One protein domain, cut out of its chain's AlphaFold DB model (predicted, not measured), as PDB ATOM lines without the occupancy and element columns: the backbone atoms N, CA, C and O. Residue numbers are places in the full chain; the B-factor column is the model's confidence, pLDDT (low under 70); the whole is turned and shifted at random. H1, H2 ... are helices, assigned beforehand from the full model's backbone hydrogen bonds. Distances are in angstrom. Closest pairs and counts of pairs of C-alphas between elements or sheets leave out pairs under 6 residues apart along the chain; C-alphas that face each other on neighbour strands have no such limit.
ATOM      1  N   GLY A   8     161.677 190.058  88.094       83.56
ATOM      2  CA  GLY A   8     161.252 189.910  86.707       83.56
ATOM      3  C   GLY A   8     161.564 188.523  86.144       83.56
ATOM      4  O   GLY A   8     160.675 187.794  85.692       83.56
ATOM      5  N   VAL A   9     162.846 188.156  86.155       86.06
ATOM      6  CA  VAL A   9     163.340 186.960  85.448       86.06
ATOM      7  C   VAL A   9     162.840 185.655  86.072       86.06
ATOM      8  O   VAL A   9     162.595 184.693  85.344       86.06
ATOM      9  N   VAL A  10     162.650 185.611  87.391       87.81
ATOM     10  CA  VAL A  10     162.208 184.409  88.111       87.81
ATOM     11  C   VAL A  10     160.719 184.489  88.430       87.81
ATOM     12  O   VAL A  10     159.951 183.624  88.001       87.81
ATOM     13  N   HIS A  11     160.286 185.527  89.148       89.19
ATOM     14  CA  HIS A  11     158.938 185.559  89.724       89.19
ATOM     15  C   HIS A  11     157.861 185.946  88.707       89.19
ATOM     16  O   HIS A  11     156.865 185.230  88.574       89.19
ATOM     17  N   LEU A  12     158.063 187.013  87.931       89.44
ATOM     18  CA  LEU A  12     157.121 187.416  86.885       89.44
ATOM     19  C   LEU A  12     157.088 186.400  85.735       89.44
ATOM     20  O   LEU A  12     156.008 186.014  85.281       89.44
ATOM     21  N   CYS A  13     158.248 185.919  85.283       92.69
ATOM     22  CA  CYS A  13     158.325 184.884  84.250       92.69
ATOM     23  C   CYS A  13     157.623 183.589  84.698       92.69
ATOM     24  O   CYS A  13     156.711 183.103  84.027       92.69
ATOM     25  N   GLY A  14     157.964 183.069  85.882       91.19
ATOM     26  CA  GLY A  14     157.320 181.879  86.436       91.19
ATOM     27  C   GLY A  14     155.816 182.068  86.656       91.19
ATOM     28  O   GLY A  14     155.026 181.176  86.334       91.19
ATOM     29  N   GLY A  15     155.402 183.241  87.143       91.25
ATOM     30  CA  GLY A  15     154.000 183.591  87.364       91.25
ATOM     31  C   GLY A  15     153.187 183.665  86.071       91.25
ATOM     32  O   GLY A  15     152.105 183.086  85.993       91.25
ATOM     33  N   THR A  16     153.716 184.311  85.031       95.19
ATOM     34  CA  THR A  16     153.037 184.441  83.728       95.19
ATOM     35  C   THR A  16     152.900 183.097  83.013       95.19
ATOM     36  O   THR A  16     151.819 182.786  82.506       95.19
ATOM     37  N   ILE A  17     153.939 182.256  83.042       95.56
ATOM     38  CA  ILE A  17     153.879 180.891  82.497       95.56
ATOM     39  C   ILE A  17     152.863 180.049  83.275       95.56
ATOM     40  O   ILE A  17     152.038 179.366  82.669       95.56
ATOM     41  N   SER A  18     152.876 180.127  84.609       94.19
ATOM     42  CA  SER A  18     151.930 179.390  85.459       94.19
ATOM     43  C   SER A  18     150.485 179.826  85.220       94.19
ATOM     44  O   SER A  18     149.590 178.984  85.181       94.19
ATOM     45  N   PHE A  19     150.249 181.122  85.008       94.12
ATOM     46  CA  PHE A  19     148.937 181.659  84.657       94.12
ATOM     47  C   PHE A  19     148.450 181.133  83.302       94.12
ATOM     48  O   PHE A  19     147.337 180.612  83.210       94.12
ATOM     49  N   ALA A  20     149.291 181.202  82.266       96.56
ATOM     50  CA  ALA A  20     148.956 180.676  80.945       96.56
ATOM     51  C   ALA A  20     148.679 179.162  80.991       96.56
ATOM     52  O   ALA A  20     147.691 178.693  80.428       96.56
ATOM     53  N   ALA A  21     149.498 178.399  81.720       95.50
ATOM     54  CA  ALA A  21     149.301 176.965  81.907       95.50
ATOM     55  C   ALA A  21     147.991 176.648  82.649       95.50
ATOM     56  O   ALA A  21     147.245 175.769  82.220       95.50
ATOM     57  N   ALA A  22     147.673 177.381  83.722       93.56
ATOM     58  CA  ALA A  22     146.427 177.205  84.467       93.56
ATOM     59  C   ALA A  22     145.189 177.515  83.611       93.56
ATOM     60  O   ALA A  22     144.188 176.808  83.711       93.56
ATOM     61  N   TYR A  23     145.267 178.529  82.741       93.12
ATOM     62  CA  TYR A  23     144.197 178.852  81.797       93.12
ATOM     63  C   TYR A  23     143.967 177.728  80.776       93.12
ATOM     64  O   TYR A  23     142.825 177.370  80.507       93.12
ATOM     65  N   ILE A  24     145.044 177.135  80.249       96.12
ATOM     66  CA  ILE A  24     144.969 176.048  79.259       96.12
ATOM     67  C   ILE A  24     144.456 174.740  79.884       96.12
ATOM     68  O   ILE A  24     143.650 174.048  79.267       96.12
ATOM     69  N   ILE A  25     144.918 174.386  81.089       95.81
ATOM     70  CA  ILE A  25     144.512 173.149  81.786       95.81
ATOM     71  C   ILE A  25     143.068 173.249  82.300       95.81
ATOM     72  O   ILE A  25     142.340 172.255  82.303       95.81
ATOM     73  N   GLY A  26     142.654 174.443  82.727       87.69
ATOM     74  CA  GLY A  26     141.341 174.689  83.307       87.69
ATOM     75  C   GLY A  26     141.260 174.391  84.813       87.69
ATOM     76  O   GLY A  26     142.224 173.950  85.448       87.69
ATOM     77  N   PRO A  27     140.105 174.684  85.437       88.44
ATOM     78  CA  PRO A  27     139.926 174.562  86.877       88.44
ATOM     79  C   PRO A  27     139.832 173.110  87.351       88.44
ATOM     80  O   PRO A  27     139.329 172.227  86.660       88.44
ATOM     81  N   ARG A  28     140.249 172.870  88.600       88.19
ATOM     82  CA  ARG A  28     140.058 171.569  89.260       88.19
ATOM     83  C   ARG A  28     138.566 171.257  89.427       88.19
ATOM     84  O   ARG A  28     137.779 172.147  89.750       88.19
ATOM     85  N   ILE A  29     138.198 169.985  89.270       86.25
ATOM     86  CA  ILE A  29     136.820 169.501  89.447       86.25
ATOM     87  C   ILE A  29     136.313 169.891  90.845       86.25
ATOM     88  O   ILE A  29     137.016 169.700  91.836       86.25
ATOM     89  N   GLY A  30     135.109 170.466  90.918       80.31
ATOM     90  CA  GLY A  30     134.497 170.909  92.175       80.31
ATOM     91  C   GLY A  30     135.074 172.204  92.761       80.31
ATOM     92  O   GLY A  30     134.669 172.597  93.847       80.31
ATOM     93  N   ARG A  31     136.009 172.884  92.073       81.44
ATOM     94  CA  ARG A  31     136.521 174.201  92.500       81.44
ATOM     95  C   ARG A  31     135.514 175.324  92.249       81.44
ATOM     96  O   ARG A  31     135.380 176.214  93.084       81.44
ATOM     97  N   PHE A  32     134.861 175.281  91.092       84.62
ATOM     98  CA  PHE A  32     133.848 176.244  90.675       84.62
ATOM     99  C   PHE A  32     132.574 175.460  90.333       84.62
ATOM    100  O   PHE A  32     132.594 174.722  89.340       84.62
ATOM    101  N   PRO A  33     131.525 175.514  91.172       72.56
ATOM    102  CA  PRO A  33     130.257 174.868  90.860       72.56
ATOM    103  C   PRO A  33     129.638 175.496  89.605       72.56
ATOM    104  O   PRO A  33     129.809 176.683  89.332       72.56
ATOM    105  N   VAL A  34     128.964 174.666  88.810       68.19
ATOM    106  CA  VAL A  34     128.167 175.127  87.670       68.19
ATOM    107  C   VAL A  34     126.781 175.450  88.219       68.19
ATOM    108  O   VAL A  34     126.209 174.618  88.917       68.19
ATOM    109  N   ASP A  35     126.290 176.643  87.890       52.62
ATOM    110  CA  ASP A  35     124.985 177.219  88.244       52.62
ATOM    111  C   ASP A  35     124.877 177.902  89.621       52.62
ATOM    112  O   ASP A  35     124.828 177.267  90.668       52.62
ATOM    113  N   GLY A  36     124.741 179.235  89.590       55.44
ATOM    114  CA  GLY A  36     124.025 180.033  90.597       55.44
ATOM    115  C   GLY A  36     124.633 180.184  91.996       55.44
ATOM    116  O   GLY A  36     124.178 181.057  92.730       55.44
ATOM    117  N   GLU A  37     125.644 179.402  92.372       56.59
ATOM    118  CA  GLU A  37     126.329 179.558  93.658       56.59
ATOM    119  C   GLU A  37     127.543 180.490  93.529       56.59
ATOM    120  O   GLU A  37     128.501 180.213  92.808       56.59
ATOM    121  N   GLU A  38     127.487 181.627  94.229       55.31
ATOM    122  CA  GLU A  38     128.488 182.705  94.179       55.31
ATOM    123  C   GLU A  38     129.834 182.349  94.843       55.31
ATOM    124  O   GLU A  38     130.803 183.098  94.702       55.31
ATOM    125  N   GLU A  39     129.948 181.216  95.546       62.25
ATOM    126  CA  GLU A  39     131.162 180.882  96.296       62.25
ATOM    127  C   GLU A  39     132.043 179.838  95.600       62.25
ATOM    128  O   GLU A  39     131.714 178.660  95.453       62.25
ATOM    129  N   SER A  40     133.255 180.263  95.239       68.31
ATOM    130  CA  SER A  40     134.345 179.344  94.918       68.31
ATOM    131  C   SER A  40     134.641 178.440  96.118       68.31
ATOM    132  O   SER A  40     134.940 178.937  97.206       68.31
ATOM    133  N   ILE A  41     134.646 177.120  95.923       76.94
ATOM    134  CA  ILE A  41     134.877 176.177  97.021       76.94
ATOM    135  C   ILE A  41     136.375 176.113  97.338       76.94
ATOM    136  O   ILE A  41     137.222 175.804  96.486       76.94
ATOM    137  N   GLU A  42     136.740 176.392  98.592       76.06
ATOM    138  CA  GLU A  42     138.121 176.258  99.047       76.06
ATOM    139  C   GLU A  42     138.531 174.780  99.141       76.06
ATOM    140  O   GLU A  42     138.107 174.044 100.033       76.06
ATOM    141  N   ILE A  43     139.415 174.338  98.240       83.06
ATOM    142  CA  ILE A  43     140.045 173.020  98.340       83.06
ATOM    143  C   ILE A  43     141.194 173.139  99.342       83.06
ATOM    144  O   ILE A  43     142.257 173.668  99.010       83.06
ATOM    145  N   LYS A  44     140.952 172.665 100.567       79.94
ATOM    146  CA  LYS A  44     141.878 172.785 101.700       79.94
ATOM    147  C   LYS A  44     143.205 172.068 101.450       79.94
ATOM    148  O   LYS A  44     143.264 171.018 100.810       79.94
ATOM    149  N   GLY A  45     144.275 172.639 101.999       81.12
ATOM    150  CA  GLY A  45     145.599 172.025 102.004       81.12
ATOM    151  C   GLY A  45     145.648 170.765 102.871       81.12
ATOM    152  O   GLY A  45     144.974 170.672 103.893       81.12
ATOM    153  N   HIS A  46     146.484 169.809 102.473       86.00
ATOM    154  CA  HIS A  46     146.586 168.499 103.122       86.00
ATOM    155  C   HIS A  46     147.228 168.562 104.518       86.00
ATOM    156  O   HIS A  46     146.927 167.734 105.371       86.00
ATOM    157  N   SER A  47     148.121 169.530 104.760       92.38
ATOM    158  CA  SER A  47     148.780 169.707 106.056       92.38
ATOM    159  C   SER A  47     149.269 171.140 106.257       92.38
ATOM    160  O   SER A  47     150.116 171.637 105.514       92.38
ATOM    161  N   VAL A  48     148.753 171.792 107.300       90.81
ATOM    162  CA  VAL A  48     149.160 173.147 107.700       90.81
ATOM    163  C   VAL A  48     150.592 173.178 108.261       90.81
ATOM    164  O   VAL A  48     151.348 174.057 107.849       90.81
ATOM    165  N   PRO A  49     151.029 172.233 109.121       92.75
ATOM    166  CA  PRO A  49     152.410 172.214 109.608       92.75
ATOM    167  C   PRO A  49     153.457 172.080 108.496       92.75
ATOM    168  O   PRO A  49     154.466 172.778 108.527       92.75
ATOM    169  N   PHE A  50     153.212 171.235 107.487       93.19
ATOM    170  CA  PHE A  50     154.143 171.100 106.361       93.19
ATOM    171  C   PHE A  50     154.188 172.361 105.494       93.19
ATOM    172  O   PHE A  50     155.265 172.747 105.049       93.19
ATOM    173  N   ALA A  51     153.052 173.039 105.300       93.19
ATOM    174  CA  ALA A  51     153.026 174.323 104.604       93.19
ATOM    175  C   ALA A  51     153.803 175.409 105.369       93.19
ATOM    176  O   ALA A  51     154.553 176.167 104.759       93.19
ATOM    177  N   ALA A  52     153.685 175.452 106.700       93.00
ATOM    178  CA  ALA A  52     154.456 176.367 107.541       93.00
ATOM    179  C   ALA A  52     155.965 176.082 107.485       93.00
ATOM    180  O   ALA A  52     156.756 177.012 107.334       93.00
ATOM    181  N   LEU A  53     156.362 174.806 107.529       94.44
ATOM    182  CA  LEU A  53     157.757 174.398 107.355       94.44
ATOM    183  C   LEU A  53     158.295 174.803 105.975       94.44
ATOM    184  O   LEU A  53     159.382 175.364 105.884       94.44
ATOM    185  N   GLY A  54     157.522 174.567 104.911       94.12
ATOM    186  CA  GLY A  54     157.874 174.999 103.559       94.12
ATOM    187  C   GLY A  54     158.033 176.517 103.456       94.12
ATOM    188  O   GLY A  54     159.027 176.990 102.913       94.12
ATOM    189  N   GLY A  55     157.112 177.282 104.049       93.06
ATOM    190  CA  GLY A  55     157.200 178.742 104.122       93.06
ATOM    191  C   GLY A  55     158.457 179.231 104.845       93.06
ATOM    192  O   GLY A  55     159.113 180.151 104.368       93.06
ATOM    193  N   PHE A  56     158.843 178.584 105.948       91.88
ATOM    194  CA  PHE A  56     160.081 178.898 106.665       91.88
ATOM    195  C   PHE A  56     161.334 178.602 105.828       91.88
ATOM    196  O   PHE A  56     162.234 179.436 105.758       91.88
ATOM    197  N   ILE A  57     161.380 177.445 105.158       95.19
ATOM    198  CA  ILE A  57     162.498 177.076 104.277       95.19
ATOM    199  C   ILE A  57     162.622 178.072 103.121       95.19
ATOM    200  O   ILE A  57     163.728 178.506 102.814       95.19
ATOM    201  N   LEU A  58     161.504 178.469 102.508       92.88
ATOM    202  CA  LEU A  58     161.494 179.471 101.444       92.88
ATOM    203  C   LEU A  58     161.963 180.835 101.951       92.88
ATOM    204  O   LEU A  58     162.816 181.439 101.316       92.88
ATOM    205  N   MET A  59     161.483 181.288 103.109       89.38
ATOM    206  CA  MET A  59     161.928 182.544 103.723       89.38
ATOM    207  C   MET A  59     163.442 182.560 103.965       89.38
ATOM    208  O   MET A  59     164.129 183.519 103.621       89.38
ATOM    209  N   PHE A  60     163.978 181.468 104.512       90.06
ATOM    210  CA  PHE A  60     165.417 181.312 104.687       90.06
ATOM    211  C   PHE A  60     166.160 181.279 103.341       90.06
ATOM    212  O   PHE A  60     167.211 181.898 103.196       90.06
ATOM    213  N   GLY A  61     165.595 180.605 102.337       91.56
ATOM    214  CA  GLY A  61     166.123 180.587 100.974       91.56
ATOM    215  C   GLY A  61     166.184 181.978 100.340       91.56
ATOM    216  O   GLY A  61     167.202 182.320  99.746       91.56
ATOM    217  N   PHE A  62     165.156 182.810 100.528       89.62
ATOM    218  CA  PHE A  62     165.124 184.187 100.023       89.62
ATOM    219  C   PHE A  62     166.189 185.079 100.647       89.62
ATOM    220  O   PHE A  62     166.723 185.954  99.972       89.62
ATOM    221  N   LEU A  63     166.559 184.829 101.904       88.69
ATOM    222  CA  LEU A  63     167.665 185.541 102.537       88.69
ATOM    223  C   LEU A  63     168.986 185.298 101.788       88.69
ATOM    224  O   LEU A  63     169.738 186.237 101.529       88.69
ATOM    225  N   ALA A  64     169.242 184.043 101.409       88.69
ATOM    226  CA  ALA A  64     170.412 183.669 100.619       88.69
ATOM    227  C   ALA A  64     170.307 184.140  99.161       88.69
ATOM    228  O   ALA A  64     171.305 184.562  98.588       88.69
ATOM    229  N   PHE A  65     169.112 184.099  98.572       88.50
ATOM    230  CA  PHE A  65     168.860 184.515  97.195       88.50
ATOM    231  C   PHE A  65     169.070 186.027  97.010       88.50
ATOM    232  O   PHE A  65     169.884 186.450  96.189       88.50
ATOM    233  N   ASN A  66     168.439 186.843  97.858       87.44
ATOM    234  CA  ASN A  66     168.540 188.300  97.795       87.44
ATOM    235  C   ASN A  66     169.932 188.782  98.234       87.44
ATOM    236  O   ASN A  66     170.510 189.655  97.595       87.44
ATOM    237  N   GLY A  67     170.519 188.193  99.283       85.62
ATOM    238  CA  GLY A  67     171.881 188.537  99.712       85.62
ATOM    239  C   GLY A  67     172.960 188.096  98.714       85.62
ATOM    240  O   GLY A  67     173.910 188.831  98.458       85.62
ATOM    241  N   GLY A  68     172.805 186.916  98.110       85.75
ATOM    242  CA  GLY A  68     173.759 186.344  97.157       85.75
ATOM    243  C   GLY A  68     173.768 187.016  95.783       85.75
ATOM    244  O   GLY A  68     174.693 186.794  95.005       85.75
ATOM    245  N   SER A  69     172.787 187.867  95.489       86.62
ATOM    246  CA  SER A  69     172.662 188.544  94.193       86.62
ATOM    247  C   SER A  69     173.759 189.585  93.924       86.62
ATOM    248  O   SER A  69     174.027 189.911  92.770       86.62
ATOM    249  N   MET A  70     174.477 190.041  94.960       82.06
ATOM    250  CA  MET A  70     175.697 190.850  94.799       82.06
ATOM    251  C   MET A  70     176.879 190.079  94.191       82.06
ATOM    252  O   MET A  70     177.837 190.716  93.760       82.06
ATOM    253  N   ALA A  71     176.805 188.740  94.135       82.81
ATOM    254  CA  ALA A  71     177.811 187.781  93.655       82.81
ATOM    255  C   ALA A  71     179.155 187.770  94.415       82.81
ATOM    256  O   ALA A  71     179.666 186.690  94.695       82.81
ATOM    257  N   ASP A  72     179.680 188.935  94.800       81.12
ATOM    258  CA  ASP A  72     180.951 189.129  95.493       81.12
ATOM    259  C   ASP A  72     180.837 190.205  96.593       81.12
ATOM    260  O   ASP A  72     179.953 191.061  96.578       81.12
ATOM    261  N   ILE A  73     181.759 190.157  97.563       86.06
ATOM    262  CA  ILE A  73     181.896 191.138  98.662       86.06
ATOM    263  C   ILE A  73     183.340 191.646  98.789       86.06
ATOM    264  O   ILE A  73     183.864 191.852  99.885       86.06
ATOM    265  N   VAL A  74     184.031 191.764  97.657       86.56
ATOM    266  CA  VAL A  74     185.479 192.004  97.612       86.56
ATOM    267  C   VAL A  74     185.799 193.497  97.703       86.56
ATOM    268  O   VAL A  74     186.846 193.868  98.239       86.56
ATOM    269  N   LYS A  75     184.921 194.372  97.197       84.50
ATOM    270  CA  LYS A  75     185.133 195.823  97.234       84.50
ATOM    271  C   LYS A  75     184.528 196.454  98.492       84.50
ATOM    272  O   LYS A  75     183.504 195.987  98.998       84.50
ATOM    273  N   PRO A  76     185.110 197.567  98.977       81.75
ATOM    274  CA  PRO A  76     184.504 198.357 100.045       81.75
ATOM    275  C   PRO A  76     183.065 198.763  99.690       81.75
ATOM    276  O   PRO A  76     182.820 199.262  98.594       81.75
ATOM    277  N   GLY A  77     182.127 198.547 100.616       81.38
ATOM    278  CA  GLY A  77     180.702 198.868 100.454       81.38
ATOM    279  C   GLY A  77     179.827 197.742  99.884       81.38
ATOM    280  O   GLY A  77     178.617 197.775 100.080       81.38
ATOM    281  N   GLU A  78     180.393 196.702  99.255       82.50
ATOM    282  CA  GLU A  78     179.595 195.575  98.725       82.50
ATOM    283  C   GLU A  78     178.955 194.743  99.854       82.50
ATOM    284  O   GLU A  78     177.805 194.322  99.748       82.50
ATOM    285  N   GLY A  79     179.652 194.580 100.984       85.50
ATOM    286  CA  GLY A  79     179.106 193.899 102.166       85.50
ATOM    287  C   GLY A  79     177.926 194.636 102.815       85.50
ATOM    288  O   GLY A  79     176.980 193.994 103.274       85.50
ATOM    289  N   ASP A  80     177.939 195.972 102.799       86.00
ATOM    290  CA  ASP A  80     176.839 196.787 103.333       86.00
ATOM    291  C   ASP A  80     175.574 196.617 102.488       86.00
ATOM    292  O   ASP A  80     174.464 196.560 103.017       86.00
ATOM    293  N   ILE A  81     175.744 196.464 101.173       83.88
ATOM    294  CA  ILE A  81     174.652 196.205 100.238       83.88
ATOM    295  C   ILE A  81     174.025 194.828 100.493       83.88
ATOM    296  O   ILE A  81     172.800 194.720 100.551       83.88
ATOM    297  N   VAL A  82     174.839 193.787 100.704       87.44
ATOM    298  CA  VAL A  82     174.343 192.446 101.068       87.44
ATOM    299  C   VAL A  82     173.561 192.495 102.380       87.44
ATOM    300  O   VAL A  82     172.443 191.980 102.455       87.44
ATOM    301  N   ALA A  83     174.109 193.155 103.403       88.00
ATOM    302  CA  ALA A  83     173.440 193.309 104.690       88.00
ATOM    303  C   ALA A  83     172.102 194.052 104.547       88.00
ATOM    304  O   ALA A  83     171.089 193.621 105.101       88.00
ATOM    305  N   LEU A  84     172.075 195.129 103.760       86.56
ATOM    306  CA  LEU A  84     170.865 195.895 103.485       86.56
ATOM    307  C   LEU A  84     169.816 195.052 102.744       86.56
ATOM    308  O   LEU A  84     168.647 195.067 103.126       86.56
ATOM    309  N   ALA A  85     170.214 194.274 101.734       85.94
ATOM    310  CA  ALA A  85     169.316 193.371 101.012       85.94
ATOM    311  C   ALA A  85     168.695 192.316 101.946       85.94
ATOM    312  O   ALA A  85     167.484 192.084 101.922       85.94
ATOM    313  N   MET A  86     169.503 191.724 102.828       88.38
ATOM    314  CA  MET A  86     169.050 190.738 103.811       88.38
ATOM    315  C   MET A  86     168.080 191.333 104.841       88.38
ATOM    316  O   MET A  86     167.031 190.747 105.113       88.38
ATOM    317  N   ILE A  87     168.396 192.512 105.389       90.12
ATOM    318  CA  ILE A  87     167.532 193.211 106.353       90.12
ATOM    319  C   ILE A  87     166.189 193.555 105.714       90.12
ATOM    320  O   ILE A  87     165.144 193.280 106.305       90.12
ATOM    321  N   ASN A  88     166.203 194.108 104.501       88.06
ATOM    322  CA  ASN A  88     164.970 194.459 103.808       88.06
ATOM    323  C   ASN A  88     164.127 193.227 103.501       88.06
ATOM    324  O   ASN A  88     162.929 193.268 103.734       88.06
ATOM    325  N   THR A  89     164.738 192.108 103.105       89.00
ATOM    326  CA  THR A  89     164.016 190.842 102.886       89.00
ATOM    327  C   THR A  89     163.221 190.422 104.128       89.00
ATOM    328  O   THR A  89     162.040 190.090 104.033       89.00
ATOM    329  N   ILE A  90     163.837 190.488 105.312       91.06
ATOM    330  CA  ILE A  90     163.173 190.125 106.571       91.06
ATOM    331  C   ILE A  90     162.081 191.138 106.930       91.06
ATOM    332  O   ILE A  90     160.977 190.739 107.304       91.06
ATOM    333  N   LEU A  91     162.381 192.437 106.839       90.94
ATOM    334  CA  LEU A  91     161.437 193.492 107.206       90.94
ATOM    335  C   LEU A  91     160.211 193.478 106.295       90.94
ATOM    336  O   LEU A  91     159.095 193.421 106.801       90.94
ATOM    337  N   CYS A  92     160.407 193.475 104.980       89.62
ATOM    338  CA  CYS A  92     159.345 193.421 103.980       89.62
ATOM    339  C   CYS A  92     158.446 192.194 104.182       89.62
ATOM    340  O   CYS A  92     157.248 192.344 104.438       89.62
ATOM    341  N   GLY A  93     159.027 190.989 104.259       89.75
ATOM    342  CA  GLY A  93     158.269 189.767 104.545       89.75
ATOM    343  C   GLY A  93     157.462 189.846 105.851       89.75
ATOM    344  O   GLY A  93     156.273 189.514 105.873       89.75
ATOM    345  N   ALA A  94     158.064 190.345 106.936       91.69
ATOM    346  CA  ALA A  94     157.388 190.496 108.225       91.69
ATOM    347  C   ALA A  94     156.248 191.528 108.185       91.69
ATOM    348  O   ALA A  94     155.163 191.263 108.711       91.69
ATOM    349  N   PHE A  95     156.466 192.684 107.552       92.38
ATOM    350  CA  PHE A  95     155.446 193.719 107.396       92.38
ATOM    351  C   PHE A  95     154.290 193.233 106.524       92.38
ATOM    352  O   PHE A  95     153.136 193.428 106.906       92.38
ATOM    353  N   ALA A  96     154.566 192.558 105.408       92.00
ATOM    354  CA  ALA A  96     153.544 191.988 104.537       92.00
ATOM    355  C   ALA A  96     152.704 190.923 105.255       92.00
ATOM    356  O   ALA A  96     151.472 190.980 105.222       92.00
ATOM    357  N   ALA A  97     153.355 190.004 105.976       92.94
ATOM    358  CA  ALA A  97     152.680 188.992 106.780       92.94
ATOM    359  C   ALA A  97     151.769 189.629 107.838       92.94
ATOM    360  O   ALA A  97     150.587 189.294 107.922       92.94
ATOM    361  N   LEU A  98     152.290 190.575 108.625       93.75
ATOM    362  CA  LEU A  98     151.534 191.218 109.699       93.75
ATOM    363  C   LEU A  98     150.375 192.061 109.153       93.75
ATOM    364  O   LEU A  98     149.261 191.985 109.669       93.75
ATOM    365  N   THR A  99     150.620 192.823 108.088       92.88
ATOM    366  CA  THR A  99     149.612 193.670 107.436       92.88
ATOM    367  C   THR A  99     148.480 192.814 106.891       92.88
ATOM    368  O   THR A  99     147.314 193.083 107.181       92.88
ATOM    369  N   PHE A 100     148.806 191.737 106.175       93.50
ATOM    370  CA  PHE A 100     147.802 190.814 105.667       93.50
ATOM    371  C   PHE A 100     147.027 190.144 106.803       93.50
ATOM    372  O   PHE A 100     145.801 190.093 106.758       93.50
ATOM    373  N   LEU A 101     147.718 189.668 107.839       93.12
ATOM    374  CA  LEU A 101     147.098 188.998 108.978       93.12
ATOM    375  C   LEU A 101     146.088 189.918 109.692       93.12
ATOM    376  O   LEU A 101     144.975 189.487 109.993       93.12
ATOM    377  N   ILE A 102     146.447 191.187 109.914       93.88
ATOM    378  CA  ILE A 102     145.570 192.192 110.534       93.88
ATOM    379  C   ILE A 102     144.386 192.516 109.618       93.88
ATOM    380  O   ILE A 102     143.241 192.456 110.061       93.88
ATOM    381  N   ILE A 103     144.630 192.825 108.341       92.81
ATOM    382  CA  ILE A 103     143.565 193.165 107.384       92.81
ATOM    383  C   ILE A 103     142.592 191.993 107.221       92.81
ATOM    384  O   ILE A 103     141.376 192.186 107.240       92.81
ATOM    385  N   HIS A 104     143.107 190.770 107.103       92.25
ATOM    386  CA  HIS A 104     142.294 189.565 106.993       92.25
ATOM    387  C   HIS A 104     141.455 189.341 108.255       92.25
ATOM    388  O   HIS A 104     140.275 189.012 108.162       92.25
ATOM    389  N   PHE A 105     142.024 189.557 109.444       92.00
ATOM    390  CA  PHE A 105     141.263 189.460 110.687       92.00
ATOM    391  C   PHE A 105     140.139 190.504 110.756       92.00
ATOM    392  O   PHE A 105     139.017 190.162 111.121       92.00
ATOM    393  N   LEU A 106     140.400 191.750 110.352       93.12
ATOM    394  CA  LEU A 106     139.400 192.823 110.363       93.12
ATOM    395  C   LEU A 106     138.271 192.622 109.341       93.12
ATOM    396  O   LEU A 106     137.149 193.053 109.586       93.12
ATOM    397  N   THR A 107     138.555 191.981 108.207       91.12
ATOM    398  CA  THR A 107     137.581 191.777 107.118       91.12
ATOM    399  C   THR A 107     136.810 190.466 107.245       91.12
ATOM    400  O   THR A 107     135.602 190.445 107.034       91.12
ATOM    401  N   MET A 108     137.489 189.377 107.616       87.62
ATOM    402  CA  MET A 108     136.921 188.022 107.648       87.62
ATOM    403  C   MET A 108     136.653 187.504 109.069       87.62
ATOM    404  O   MET A 108     136.076 186.428 109.234       87.62
ATOM    405  N   GLY A 109     137.112 188.211 110.107       86.94
ATOM    406  CA  GLY A 109     136.937 187.821 111.513       86.94
ATOM    407  C   GLY A 109     137.709 186.566 111.936       86.94
ATOM    408  O   GLY A 109     137.467 186.027 113.015       86.94
ATOM    409  N   LYS A 110     138.614 186.056 111.090       86.12
ATOM    410  CA  LYS A 110     139.347 184.798 111.304       86.12
ATOM    411  C   LYS A 110     140.840 184.988 111.061       86.12
ATOM    412  O   LYS A 110     141.248 185.717 110.159       86.12
ATOM    413  N   TRP A 111     141.652 184.279 111.838       88.25
ATOM    414  CA  TRP A 111     143.095 184.196 111.627       88.25
ATOM    415  C   TRP A 111     143.415 183.060 110.654       88.25
ATOM    416  O   TRP A 111     143.001 181.922 110.880       88.25
ATOM    417  N   THR A 112     144.186 183.354 109.605       88.31
ATOM    418  CA  THR A 112     144.568 182.358 108.593       88.31
ATOM    419  C   THR A 112     146.078 182.336 108.393       88.31
ATOM    420  O   THR A 112     146.659 183.241 107.794       88.31
ATOM    421  N   LEU A 113     146.718 181.254 108.843       88.12
ATOM    422  CA  LEU A 113     148.168 181.083 108.729       88.12
ATOM    423  C   LEU A 113     148.629 180.918 107.273       88.12
ATOM    424  O   LEU A 113     149.595 181.548 106.864       88.12
ATOM    425  N   LEU A 114     147.929 180.101 106.478       89.25
ATOM    426  CA  LEU A 114     148.336 179.783 105.100       89.25
ATOM    427  C   LEU A 114     148.396 181.027 104.205       89.25
ATOM    428  O   LEU A 114     149.365 181.231 103.481       89.25
ATOM    429  N   LEU A 115     147.382 181.887 104.294       89.00
ATOM    430  CA  LEU A 115     147.346 183.136 103.537       89.00
ATOM    431  C   LEU A 115     148.397 184.138 104.031       89.00
ATOM    432  O   LEU A 115     148.981 184.855 103.229       89.00
ATOM    433  N   THR A 116     148.694 184.131 105.330       92.69
ATOM    434  CA  THR A 116     149.757 184.961 105.912       92.69
ATOM    435  C   THR A 116     151.138 184.544 105.412       92.69
ATOM    436  O   THR A 116     151.953 185.398 105.077       92.69
ATOM    437  N   ILE A 117     151.393 183.234 105.294       92.25
ATOM    438  CA  ILE A 117     152.621 182.711 104.678       92.25
ATOM    439  C   ILE A 117     152.700 183.149 103.213       92.25
ATOM    440  O   ILE A 117     153.746 183.625 102.788       92.25
ATOM    441  N   ASN A 118     151.604 183.063 102.455       91.75
ATOM    442  CA  ASN A 118     151.586 183.518 101.062       91.75
ATOM    443  C   ASN A 118     151.866 185.023 100.931       91.75
ATOM    444  O   ASN A 118     152.611 185.415 100.041       91.75
ATOM    445  N   ALA A 119     151.310 185.856 101.815       90.38
ATOM    446  CA  ALA A 119     151.584 187.293 101.835       90.38
ATOM    447  C   ALA A 119     153.059 187.589 102.140       90.38
ATOM    448  O   ALA A 119     153.676 188.412 101.470       90.38
ATOM    449  N   CYS A 120     153.635 186.865 103.103       92.00
ATOM    450  CA  CYS A 120     155.057 186.931 103.428       92.00
ATOM    451  C   CYS A 120     155.928 186.585 102.210       92.00
ATOM    452  O   CYS A 120     156.853 187.315 101.871       92.00
ATOM    453  N   LEU A 121     155.597 185.486 101.521       88.56
ATOM    454  CA  LEU A 121     156.329 185.021 100.346       88.56
ATOM    455  C   LEU A 121     156.169 185.951  99.139       88.56
ATOM    456  O   LEU A 121     157.108 186.090  98.367       88.56
ATOM    457  N   ALA A 122     155.015 186.594  98.970       86.62
ATOM    458  CA  ALA A 122     154.795 187.526  97.869       86.62
ATOM    459  C   ALA A 122     155.738 188.737  97.944       86.62
ATOM    460  O   ALA A 122     156.293 189.137  96.926       86.62
ATOM    461  N   ASP A 123     155.950 189.296  99.135       82.06
ATOM    462  CA  ASP A 123     156.703 190.546  99.294       82.06
ATOM    463  C   ASP A 123     158.226 190.340  99.236       82.06
ATOM    464  O   ASP A 123     158.949 191.151  98.653       82.06
ATOM    465  N   VAL A 124     158.731 189.206  99.738       81.56
ATOM    466  CA  VAL A 124     160.169 188.879  99.639       81.56
ATOM    467  C   VAL A 124     160.653 188.673  98.202       81.56
ATOM    468  O   VAL A 124     161.846 188.830  97.953       81.56
ATOM    469  N   CYS A 125     159.736 188.383  97.271       70.81
ATOM    470  CA  CYS A 125     160.001 188.286  95.832       70.81
ATOM    471  C   CYS A 125     160.025 189.645  95.104       70.81
ATOM    472  O   CYS A 125     160.310 189.668  93.913       70.81
ATOM    473  N   ILE A 126     159.590 190.728  95.766       68.31
ATOM    474  CA  ILE A 126     159.409 192.076  95.181       68.31
ATOM    475  C   ILE A 126     160.414 193.082  95.770       68.31
ATOM    476  O   ILE A 126     160.683 194.140  95.194       68.31
TER     477      ILE A 126
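This is residues 8 to 126 of the 136 residues of the protein "Ammonium_transp domain-containing protein" of Ancylostoma ceylanicum (UniProt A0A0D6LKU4). H2 and H3 meet near one end and open as a V, with short H4 between them; the three make an up-and-down bundle, each running against the one before. H1 lies off to one side on a long looping link. The printed part has 119 residues with four named helices, H1 to H4, and no named strand: all helix, loose, radius of gyration of the C-alphas 18.2 A, spanning 64 by 35 by 23 A.

Start at H3, residues 78 to 108; its residues 82 to 90 alone touch residues 62 to 68 of H2, residues 48 to 68, in a hairpin at a shallow tilt of 31 degrees, closest C-alphas Gly 67 and Val 82, 4.8 A. H4, residues 113 to 124, touches H3, closest C-alphas Gly 93 and Cys 120, 4.4 A. H1, residues 8 to 25, touches no helix. Every O i to N i+4 pair is within hydrogen-bond range in H2, H3 and H4; in H1, 12 of 14.

Find C-alpha 78 at (179.595, 195.575, 98.725); H3 runs 44.2 A to C-alpha 108. H2 spans 29.8 A. H1 begins at (161.252, 189.910, 86.707).

The printed part has no cut. Residues 26 to 47 form the long link; residues 34 to 40 and 126 are under pLDDT 70.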